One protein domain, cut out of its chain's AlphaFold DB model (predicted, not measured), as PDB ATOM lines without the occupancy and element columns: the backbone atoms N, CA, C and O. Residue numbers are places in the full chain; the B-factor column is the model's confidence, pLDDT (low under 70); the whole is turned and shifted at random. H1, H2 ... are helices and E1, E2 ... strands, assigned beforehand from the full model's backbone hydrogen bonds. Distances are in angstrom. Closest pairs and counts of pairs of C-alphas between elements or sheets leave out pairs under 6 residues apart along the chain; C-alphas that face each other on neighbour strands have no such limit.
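Overview. This is residues 11 to 77 of the 442 residues of an uncharacterized protein of Thorarchaeota archaeon (strain OWC) (UniProt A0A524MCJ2). A short two-stranded ribbon, E1 and E2, sits between helix H1 on one side and a long looping stretch, residues 14 to 44, on the other; helix H2 follows directly on E2 at one end of the long axis. The loop around Asp 29 makes the opposite end of that axis. The printed part has 67 residues, with two named strands and two named helices in the order E1, H1, E2, H2, and the strands form one antiparallel sheet, E1 - E2. The class is mixed, helices and strands, with under half of the residues, 28 of 67, in named elements. The whole is compact, with a radius of gyration of the C-alphas of 11.1 A, and its outline is elongated, spanning 34 by 21 by 19 A.

Along the chain. Strand E1, residues 11 to 13, begins with C-alpha 11 at (37.257, -5.408, -21.909). Residues 14 to 44 hold no named element. Helix H1, residues 45 to 57, begins with C-alpha 45 at (34.585, -13.443, -24.483) and measures 18.6 A from first to last C-alpha. Strand E2, residues 64 to 67, measures 10.2 A. Helix H2, residues 68 to 75, measures 10.9 A and ends with C-alpha 75 at (28.997, 4.387, -14.766).

Arrangement. E1 and E2 are antiparallel neighbours, with 140 degrees between their N-to-C directions. The C-alphas of Ile 12 and Val 65 face each other at 4.5 A. N 64 and O 13 are 2.8 A apart and N 11 and O 66 are 3.0 A apart, both within hydrogen-bond range. Between H1 and E2 the closest C-alphas are those of Ala 48 and Val 65, 6.3 A apart. Between H1 and E1 they are those of Ala 48 and Val 11, 6.7 A apart. Between E1 and H2 the closest C-alphas are those of Val 11 and Leu 68, 6.4 A apart, the one pair of these two elements within 8 A. H1 and H2 are apart. Within the long unnamed stretch, residues 21 to 22 pair with residues 33 to 34, antiparallel, as a short pairing. In H1 and H2 every O i to N i+4 pair is within hydrogen-bond range.

Size, cuts and confidence. The two C-alphas farthest apart are those of Asp 29 and Glu 77, at 34.9 A. The printed part has no cut. The link from E1 to H1, 31 residues, is long; the link from H1 to E2, 6 residues, is short; the link from E2 to H2, with 0 residues between them, is tight. The mean pLDDT of the printed part is 87.0, and residues 25 to 29 and residue 77 are under 70.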
ATOM      1  N   VAL A  11      36.016  -6.085 -22.302       95.50
ATOM      2  CA  VAL A  11      37.257  -5.408 -21.909       95.50
ATOM      3  C   VAL A  11      37.861  -6.117 -20.703       95.50
ATOM      4  O   VAL A  11      37.174  -6.853 -19.991       95.50
ATOM      5  N   ILE A  12      39.154  -5.914 -20.480       94.81
ATOM      6  CA  ILE A  12      39.873  -6.478 -19.336       94.81
ATOM      7  C   ILE A  12      40.152  -5.344 -18.350       94.81
ATOM      8  O   ILE A  12      40.657  -4.296 -18.744       94.81
ATOM      9  N   THR A  13      39.822  -5.542 -17.076       93.75
ATOM     10  CA  THR A  13      40.029  -4.566 -15.995       93.75
ATOM     11  C   THR A  13      40.839  -5.174 -14.852       93.75
ATOM     12  O   THR A  13      40.784  -6.382 -14.628       93.75
ATOM     13  N   ARG A  14      41.590  -4.343 -14.121       89.88
ATOM     14  CA  ARG A  14      42.351  -4.751 -12.927       89.88
ATOM     15  C   ARG A  14      41.466  -4.912 -11.696       89.88
ATOM     16  O   ARG A  14      41.777  -5.671 -10.789       89.88
ATOM     17  N   SER A  15      40.409  -4.115 -11.619       86.31
ATOM     18  CA  SER A  15      39.448  -4.130 -10.525       86.31
ATOM     19  C   SER A  15      38.169  -3.478 -11.013       86.31
ATOM     20  O   SER A  15      38.213  -2.376 -11.561       86.31
ATOM     21  N   ARG A  16      37.026  -4.115 -10.738       78.88
ATOM     22  CA  ARG A  16      35.702  -3.580 -11.092       78.88
ATOM     23  C   ARG A  16      35.459  -2.177 -10.522       78.88
ATOM     24  O   ARG A  16      34.710  -1.417 -11.114       78.88
ATOM     25  N   SER A  17      36.107  -1.824  -9.409       76.44
ATOM     26  CA  SER A  17      35.950  -0.523  -8.747       76.44
ATOM     27  C   SER A  17      36.891   0.574  -9.252       76.44
ATOM     28  O   SER A  17      36.625   1.745  -9.017       76.44
ATOM     29  N   ALA A  18      38.002   0.224  -9.906       77.75
ATOM     30  CA  ALA A  18      39.085   1.178 -10.160       77.75
ATOM     31  C   ALA A  18      38.954   1.932 -11.492       77.75
ATOM     32  O   ALA A  18      39.775   2.802 -11.765       77.75
ATOM     33  N   GLY A  19      37.984   1.575 -12.345       84.75
ATOM     34  CA  GLY A  19      37.745   2.253 -13.627       84.75
ATOM     35  C   GLY A  19      38.931   2.227 -14.600       84.75
ATOM     36  O   GLY A  19      38.995   3.048 -15.511       84.75
ATOM     37  N   THR A  20      39.880   1.309 -14.403       91.38
ATOM     38  CA  THR A  20      41.082   1.170 -15.227       91.38
ATOM     39  C   THR A  20      41.027  -0.105 -16.060       91.38
ATOM     40  O   THR A  20      40.627  -1.174 -15.583       91.38
ATOM     41  N   TYR A  21      41.424   0.009 -17.325       91.81
ATOM     42  CA  TYR A  21      41.245  -1.011 -18.350       91.81
ATOM     43  C   TYR A  21      42.545  -1.267 -19.107       91.81
ATOM     44  O   TYR A  21      43.421  -0.411 -19.186       91.81
ATOM     45  N   PHE A  22      42.676  -2.468 -19.650       90.06
ATOM     46  CA  PHE A  22      43.868  -2.903 -20.364       90.06
ATOM     47  C   PHE A  22      43.893  -2.415 -21.823       90.06
ATOM     48  O   PHE A  22      42.864  -2.441 -22.512       90.06
ATOM     49  N   THR A  23      45.080  -2.055 -22.321       87.81
ATOM     50  CA  THR A  23      45.341  -1.802 -23.748       87.81
ATOM     51  C   THR A  23      46.225  -2.882 -24.358       87.81
ATOM     52  O   THR A  23      47.249  -3.283 -23.813       87.81
ATOM     53  N   SER A  24      45.868  -3.326 -25.559       78.31
ATOM     54  CA  SER A  24      46.640  -4.309 -26.324       78.31
ATOM     55  C   SER A  24      47.971  -3.766 -26.838       78.31
ATOM     56  O   SER A  24      48.823  -4.555 -27.229       78.31
ATOM     57  N   SER A  25      48.172  -2.444 -26.849       66.75
ATOM     58  CA  SER A  25      49.459  -1.828 -27.196       66.75
ATOM     59  C   SER A  25      50.527  -2.037 -26.117       66.75
ATOM     60  O   SER A  25      51.708  -1.966 -26.431       66.75
ATOM     61  N   ALA A  26      50.137  -2.348 -24.877       59.38
ATOM     62  CA  ALA A  26      51.050  -2.574 -23.755       59.38
ATOM     63  C   ALA A  26      51.447  -4.055 -23.561       59.38
ATOM     64  O   ALA A  26      52.017  -4.425 -22.534       59.38
ATOM     65  N   ALA A  27      51.105  -4.932 -24.510       55.28
ATOM     66  CA  ALA A  27      50.937  -6.361 -24.249       55.28
ATOM     67  C   ALA A  27      52.209  -7.201 -24.025       55.28
ATOM     68  O   ALA A  27      52.053  -8.393 -23.763       55.28
ATOM     69  N   TYR A  28      53.428  -6.649 -24.072       58.97
ATOM     70  CA  TYR A  28      54.625  -7.507 -24.045       58.97
ATOM     71  C   TYR A  28      55.644  -7.255 -22.927       58.97
ATOM     72  O   TYR A  28      56.210  -8.236 -22.464       58.97
ATOM     73  N   ASP A  29      55.784  -6.040 -22.378       63.59
ATOM     74  CA  ASP A  29      56.764  -5.801 -21.293       63.59
ATOM     75  C   ASP A  29      56.157  -5.338 -19.965       63.59
ATOM     76  O   ASP A  29      56.577  -5.788 -18.896       63.59
ATOM     77  N   ARG A  30      55.169  -4.432 -19.989       79.62
ATOM     78  CA  ARG A  30      54.523  -3.901 -18.777       79.62
ATOM     79  C   ARG A  30      53.074  -3.523 -19.082       79.62
ATOM     80  O   ARG A  30      52.869  -2.565 -19.823       79.62
ATOM     81  N   PRO A  31      52.074  -4.231 -18.527       81.06
ATOM     82  CA  PRO A  31      50.680  -3.897 -18.774       81.06
ATOM     83  C   PRO A  31      50.363  -2.525 -18.180       81.06
ATOM     84  O   PRO A  31      50.465  -2.334 -16.965       81.06
ATOM     85  N   ASP A  32      49.979  -1.589 -19.045       85.56
ATOM     86  CA  ASP A  32      49.519  -0.266 -18.645       85.56
ATOM     87  C   ASP A  32      47.991  -0.245 -18.518       85.56
ATOM     88  O   ASP A  32      47.271  -0.974 -19.211       85.56
ATOM     89  N   TRP A  33      47.501   0.563 -17.585       89.81
ATOM     90  CA  TRP A  33      46.104   0.590 -17.165       89.81
ATOM     91  C   TRP A  33      45.510   1.962 -17.472       89.81
ATOM     92  O   TRP A  33      45.762   2.932 -16.762       89.81
ATOM     93  N   VAL A  34      44.702   2.033 -18.526       91.31
ATOM     94  CA  VAL A  34      44.178   3.286 -19.086       91.31
ATOM     95  C   VAL A  34      42.687   3.476 -18.802       91.31
ATOM     96  O   VAL A  34      42.006   2.593 -18.275       91.31
ATOM     97  N   GLN A  35      42.155   4.633 -19.190       90.81
ATOM     98  CA  GLN A  35      40.723   4.933 -19.132       90.81
ATOM     99  C   GLN A  35      39.928   4.183 -20.208       90.81
ATOM    100  O   GLN A  35      40.469   3.750 -21.225       90.81
ATOM    101  N   LEU A  36      38.606   4.076 -20.020       88.81
ATOM    102  CA  LEU A  36      37.724   3.306 -20.909       88.81
ATOM    103  C   LEU A  36      37.876   3.704 -22.385       88.81
ATOM    104  O   LEU A  36      37.841   2.833 -23.249       88.81
ATOM    105  N   THR A  37      38.091   4.997 -22.670       89.06
ATOM    106  CA  THR A  37      38.279   5.578 -24.018       89.06
ATOM    107  C   THR A  37      39.407   4.951 -24.824       89.06
ATOM    108  O   THR A  37      39.324   4.924 -26.049       89.06
ATOM    109  N   GLU A  38      40.430   4.448 -24.145       90.19
ATOM    110  CA  GLU A  38      41.653   3.911 -24.744       90.19
ATOM    111  C   GLU A  38      41.742   2.384 -24.610       90.19
ATOM    112  O   GLU A  38      42.657   1.765 -25.148       90.19
ATOM    113  N   ALA A  39      40.778   1.766 -23.920       92.31
ATOM    114  CA  ALA A  39      40.747   0.336 -23.661       92.31
ATOM    115  C   ALA A  39      40.587  -0.486 -24.949       92.31
ATOM    116  O   ALA A  39      39.778  -0.163 -25.829       92.31
ATOM    117  N   THR A  40      41.283  -1.622 -25.024       93.44
ATOM    118  CA  THR A  40      41.075  -2.569 -26.125       93.44
ATOM    119  C   THR A  40      39.780  -3.341 -25.919       93.44
ATOM    120  O   THR A  40      39.599  -4.038 -24.920       93.44
ATOM    121  N   VAL A  41      38.884  -3.243 -26.904       94.69
ATOM    122  CA  VAL A  41      37.604  -3.958 -26.917       94.69
ATOM    123  C   VAL A  41      37.734  -5.241 -27.732       94.69
ATOM    124  O   VAL A  41      37.994  -5.208 -28.933       94.69
ATOM    125  N   TYR A  42      37.504  -6.376 -27.081       95.56
ATOM    126  CA  TYR A  42      37.483  -7.701 -27.690       95.56
ATOM    127  C   TYR A  42      36.081  -8.037 -28.209       95.56
ATOM    128  O   TYR A  42      35.075  -7.780 -27.543       95.56
ATOM    129  N   ALA A  43      36.010  -8.640 -29.398       95.75
ATOM    130  CA  ALA A  43      34.743  -8.993 -30.042       95.75
ATOM    131  C   ALA A  43      34.039 -10.196 -29.387       95.75
ATOM    132  O   ALA A  43      32.811 -10.268 -29.399       95.75
ATOM    133  N   SER A  44      34.800 -11.131 -28.807       96.31
ATOM    134  CA  SER A  44      34.289 -12.348 -28.167       96.31
ATOM    135  C   SER A  44      34.838 -12.502 -26.740       96.31
ATOM    136  O   SER A  44      35.921 -11.983 -26.440       96.31
ATOM    137  N   PRO A  45      34.119 -13.214 -25.850       96.38
ATOM    138  CA  PRO A  45      34.585 -13.443 -24.483       96.38
ATOM    139  C   PRO A  45      35.829 -14.340 -24.449       96.38
ATOM    140  O   PRO A  45      36.705 -14.140 -23.613       96.38
ATOM    141  N   GLU A  46      35.940 -15.286 -25.383       96.25
ATOM    142  CA  GLU A  46      37.066 -16.219 -25.484       96.25
ATOM    143  C   GLU A  46      38.382 -15.493 -25.796       96.25
ATOM    144  O   GLU A  46      39.403 -15.755 -25.159       96.25
ATOM    145  N   LEU A  47      38.353 -14.511 -26.708       95.31
ATOM    146  CA  LEU A  47      39.524 -13.684 -27.020       95.31
ATOM    147  C   LEU A  47      39.965 -12.852 -25.809       95.31
ATOM    148  O   LEU A  47      41.159 -12.764 -25.521       95.31
ATOM    149  N   ALA A  48      39.007 -12.287 -25.070       95.38
ATOM    150  CA  ALA A  48      39.298 -11.528 -23.858       95.38
ATOM    151  C   ALA A  48      39.873 -12.416 -22.741       95.38
ATOM    152  O   ALA A  48      40.811 -12.012 -22.057       95.38
ATOM    153  N   GLN A  49      39.357 -13.638 -22.569       94.94
ATOM    154  CA  GLN A  49      39.875 -14.601 -21.590       94.94
ATOM    155  C   GLN A  49      41.282 -15.083 -21.943       94.94
ATOM    156  O   GLN A  49      42.131 -15.182 -21.058       94.94
ATOM    157  N   SER A  50      41.553 -15.339 -23.225       94.75
ATOM    158  CA  SER A  50      42.895 -15.696 -23.692       94.75
ATOM    159  C   SER A  50      43.901 -14.582 -23.380       94.75
ATOM    160  O   SER A  50      44.936 -14.830 -22.758       94.75
ATOM    161  N   ALA A  51      43.553 -13.329 -23.690       93.25
ATOM    162  CA  ALA A  51      44.380 -12.172 -23.358       93.25
ATOM    163  C   ALA A  51      44.565 -11.987 -21.836       93.25
ATOM    164  O   ALA A  51      45.679 -11.733 -21.379       93.25
ATOM    165  N   ALA A  52      43.520 -12.194 -21.028       92.75
ATOM    166  CA  ALA A  52      43.627 -12.154 -19.567       92.75
ATOM    167  C   ALA A  52      44.556 -13.253 -19.018       92.75
ATOM    168  O   ALA A  52      45.372 -12.992 -18.135       92.75
ATOM    169  N   LYS A  53      44.511 -14.464 -19.586       93.62
ATOM    170  CA  LYS A  53      45.412 -15.568 -19.221       93.62
ATOM    171  C   LYS A  53      46.872 -15.244 -19.543       93.62
ATOM    172  O   LYS A  53      47.756 -15.590 -18.760       93.62
ATOM    173  N   HIS A  54      47.134 -14.563 -20.658       90.56
ATOM    174  CA  HIS A  54      48.469 -14.048 -20.971       90.56
ATOM    175  C   HIS A  54      48.940 -13.008 -19.944       90.56
ATOM    176  O   HIS A  54      50.072 -13.089 -19.474       90.56
ATOM    177  N   LEU A  55      48.062 -12.102 -19.506       89.69
ATOM    178  CA  LEU A  55      48.383 -11.127 -18.458       89.69
ATOM    179  C   LEU A  55      48.712 -11.777 -17.111       89.69
ATOM    180  O   LEU A  55      49.627 -11.329 -16.419       89.69
ATOM    181  N   TRP A  56      48.028 -12.863 -16.754       90.19
ATOM    182  CA  TRP A  56      48.336 -13.620 -15.539       90.19
ATOM    183  C   TRP A  56      49.720 -14.265 -15.581       90.19
ATOM    184  O   TRP A  56      50.422 -14.243 -14.571       90.19
ATOM    185  N   ARG A  57      50.151 -14.781 -16.741       90.00
ATOM    186  CA  ARG A  57      51.514 -15.319 -16.911       90.00
ATOM    187  C   ARG A  57      52.585 -14.246 -16.697       90.00
ATOM    188  O   ARG A  57      53.639 -14.557 -16.156       90.00
ATOM    189  N   ASN A  58      52.271 -12.992 -17.022       87.06
ATOM    190  CA  ASN A  58      53.162 -11.841 -16.851       87.06
ATOM    191  C   ASN A  58      52.984 -11.126 -15.491       87.06
ATOM    192  O   ASN A  58      53.431  -9.994 -15.319       87.06
ATOM    193  N   GLY A  59      52.327 -11.765 -14.512       87.88
ATOM    194  CA  GLY A  59      52.228 -11.274 -13.132       87.88
ATOM    195  C   GLY A  59      51.058 -10.326 -12.835       87.88
ATOM    196  O   GLY A  59      50.929  -9.844 -11.710       87.88
ATOM    197  N   ALA A  60      50.163 -10.069 -13.793       85.62
ATOM    198  CA  ALA A  60      48.983  -9.224 -13.590       85.62
ATOM    199  C   ALA A  60      47.760 -10.033 -13.111       85.62
ATOM    200  O   ALA A  60      46.701 -10.008 -13.736       85.62
ATOM    201  N   PHE A  61      47.887 -10.732 -11.977       84.94
ATOM    202  CA  PHE A  61      46.884 -11.674 -11.437       84.94
ATOM    203  C   PHE A  61      45.490 -11.080 -11.156       84.94
ATOM    204  O   PHE A  61      44.526 -11.822 -11.005       84.94
ATOM    205  N   ALA A  62      45.366  -9.753 -11.103       88.19
ATOM    206  CA  ALA A  62      44.100  -9.063 -10.851       88.19
ATOM    207  C   ALA A  62      43.246  -8.829 -12.119       88.19
ATOM    208  O   ALA A  62      42.167  -8.253 -12.033       88.19
ATOM    209  N   ALA A  63      43.706  -9.238 -13.306       90.94
ATOM    210  CA  ALA A  63      42.964  -9.027 -14.550       90.94
ATOM    211  C   ALA A  63      41.657  -9.850 -14.595       90.94
ATOM    212  O   ALA A  63      41.689 -11.074 -14.488       90.94
ATOM    213  N   SER A  64      40.519  -9.183 -14.804       93.94
ATOM    214  CA  SER A  64      39.190  -9.782 -14.983       93.94
ATOM    215  C   SER A  64      38.554  -9.301 -16.285       93.94
ATOM    216  O   SER A  64      38.623  -8.121 -16.624       93.94
ATOM    217  N   VAL A  65      37.873 -10.205 -16.987       95.94
ATOM    218  CA  VAL A  65      37.084  -9.880 -18.185       95.94
ATOM    219  C   VAL A  65      35.710  -9.360 -17.763       95.94
ATOM    220  O   VAL A  65      35.055  -9.978 -16.923       95.94
ATOM    221  N   VAL A  66      35.270  -8.239 -18.337       95.88
ATOM    222  CA  VAL A  66      33.958  -7.626 -18.071       95.88
ATOM    223  C   VAL A  66      33.288  -7.255 -19.403       95.88
ATOM    224  O   VAL A  66      33.948  -6.691 -20.284       95.88
ATOM    225  N   PRO A  67      31.995  -7.577 -19.606       96.00
ATOM    226  CA  PRO A  67      31.259  -7.142 -20.787       96.00
ATOM    227  C   PRO A  67      31.044  -5.623 -20.764       96.00
ATOM    228  O   PRO A  67      30.658  -5.047 -19.751       96.00
ATOM    229  N   LEU A  68      31.225  -4.964 -21.912       93.19
ATOM    230  CA  LEU A  68      31.128  -3.504 -22.033       93.19
ATOM    231  C   LEU A  68      29.746  -2.966 -21.610       93.19
ATOM    232  O   LEU A  68      29.641  -1.859 -21.096       93.19
ATOM    233  N   GLN A  69      28.692  -3.769 -21.781       92.12
ATOM    234  CA  GLN A  69      27.325  -3.430 -21.368       92.12
ATOM    235  C   GLN A  69      27.179  -3.278 -19.845       92.12
ATOM    236  O   GLN A  69      26.406  -2.441 -19.394       92.12
ATOM    237  N   GLU A  70      27.919  -4.063 -19.057       91.50
ATOM    238  CA  GLU A  70      27.879  -3.995 -17.590       91.50
ATOM    239  C   GLU A  70      28.559  -2.716 -17.084       91.50
ATOM    240  O   GLU A  70      28.058  -2.076 -16.165       91.50
ATOM    241  N   LEU A  71      29.633  -2.279 -17.748       88.38
ATOM    242  CA  LEU A  71      30.361  -1.057 -17.389       88.38
ATOM    243  C   LEU A  71      29.550   0.213 -17.638       88.38
ATOM    244  O   LEU A  71      29.560   1.114 -16.806       88.38
ATOM    245  N   VAL A  72      28.801   0.263 -18.743       85.50
ATOM    246  CA  VAL A  72      27.906   1.396 -19.035       85.50
ATOM    247  C   VAL A  72      26.809   1.522 -17.972       85.50
ATOM    248  O   VAL A  72      26.397   2.632 -17.645       85.50
ATOM    249  N   ASN A  73      26.357   0.401 -17.400       83.62
ATOM    250  CA  ASN A  73      25.382   0.417 -16.313       83.62
ATOM    251  C   ASN A  73      26.013   0.860 -14.982       83.62
ATOM    252  O   ASN A  73      25.374   1.595 -14.238       83.62
ATOM    253  N   MET A  74      27.264   0.471 -14.705       79.62
ATOM    254  CA  MET A  74      27.990   0.892 -13.497       79.62
ATOM    255  C   MET A  74      28.335   2.386 -13.496       79.62
ATOM    256  O   MET A  74      28.225   3.039 -12.462       79.62
ATOM    257  N   GLU A  75      28.712   2.950 -14.646       74.88
ATOM    258  CA  GLU A  75      28.997   4.387 -14.766       74.88
ATOM    259  C   GLU A  75      27.740   5.244 -14.531       74.88
ATOM    260  O   GLU A  75      27.837   6.381 -14.081       74.88
ATOM    261  N   LEU A  76      26.549   4.681 -14.767       74.31
ATOM    262  CA  LEU A  76      25.274   5.359 -14.528       74.31
ATOM    263  C   LEU A  76      24.867   5.399 -13.041       74.31
ATOM    264  O   LEU A  76      24.027   6.218 -12.672       74.31
ATOM    265  N   GLU A  77      25.429   4.528 -12.198       69.44
ATOM    266  CA  GLU A  77      25.109   4.448 -10.762       69.44
ATOM    267  C   GLU A  77      26.069   5.246  -9.872       69.44
ATOM    268  O   GLU A  77      25.777   5.471  -8.695       69.44
TER     269      GLU A  77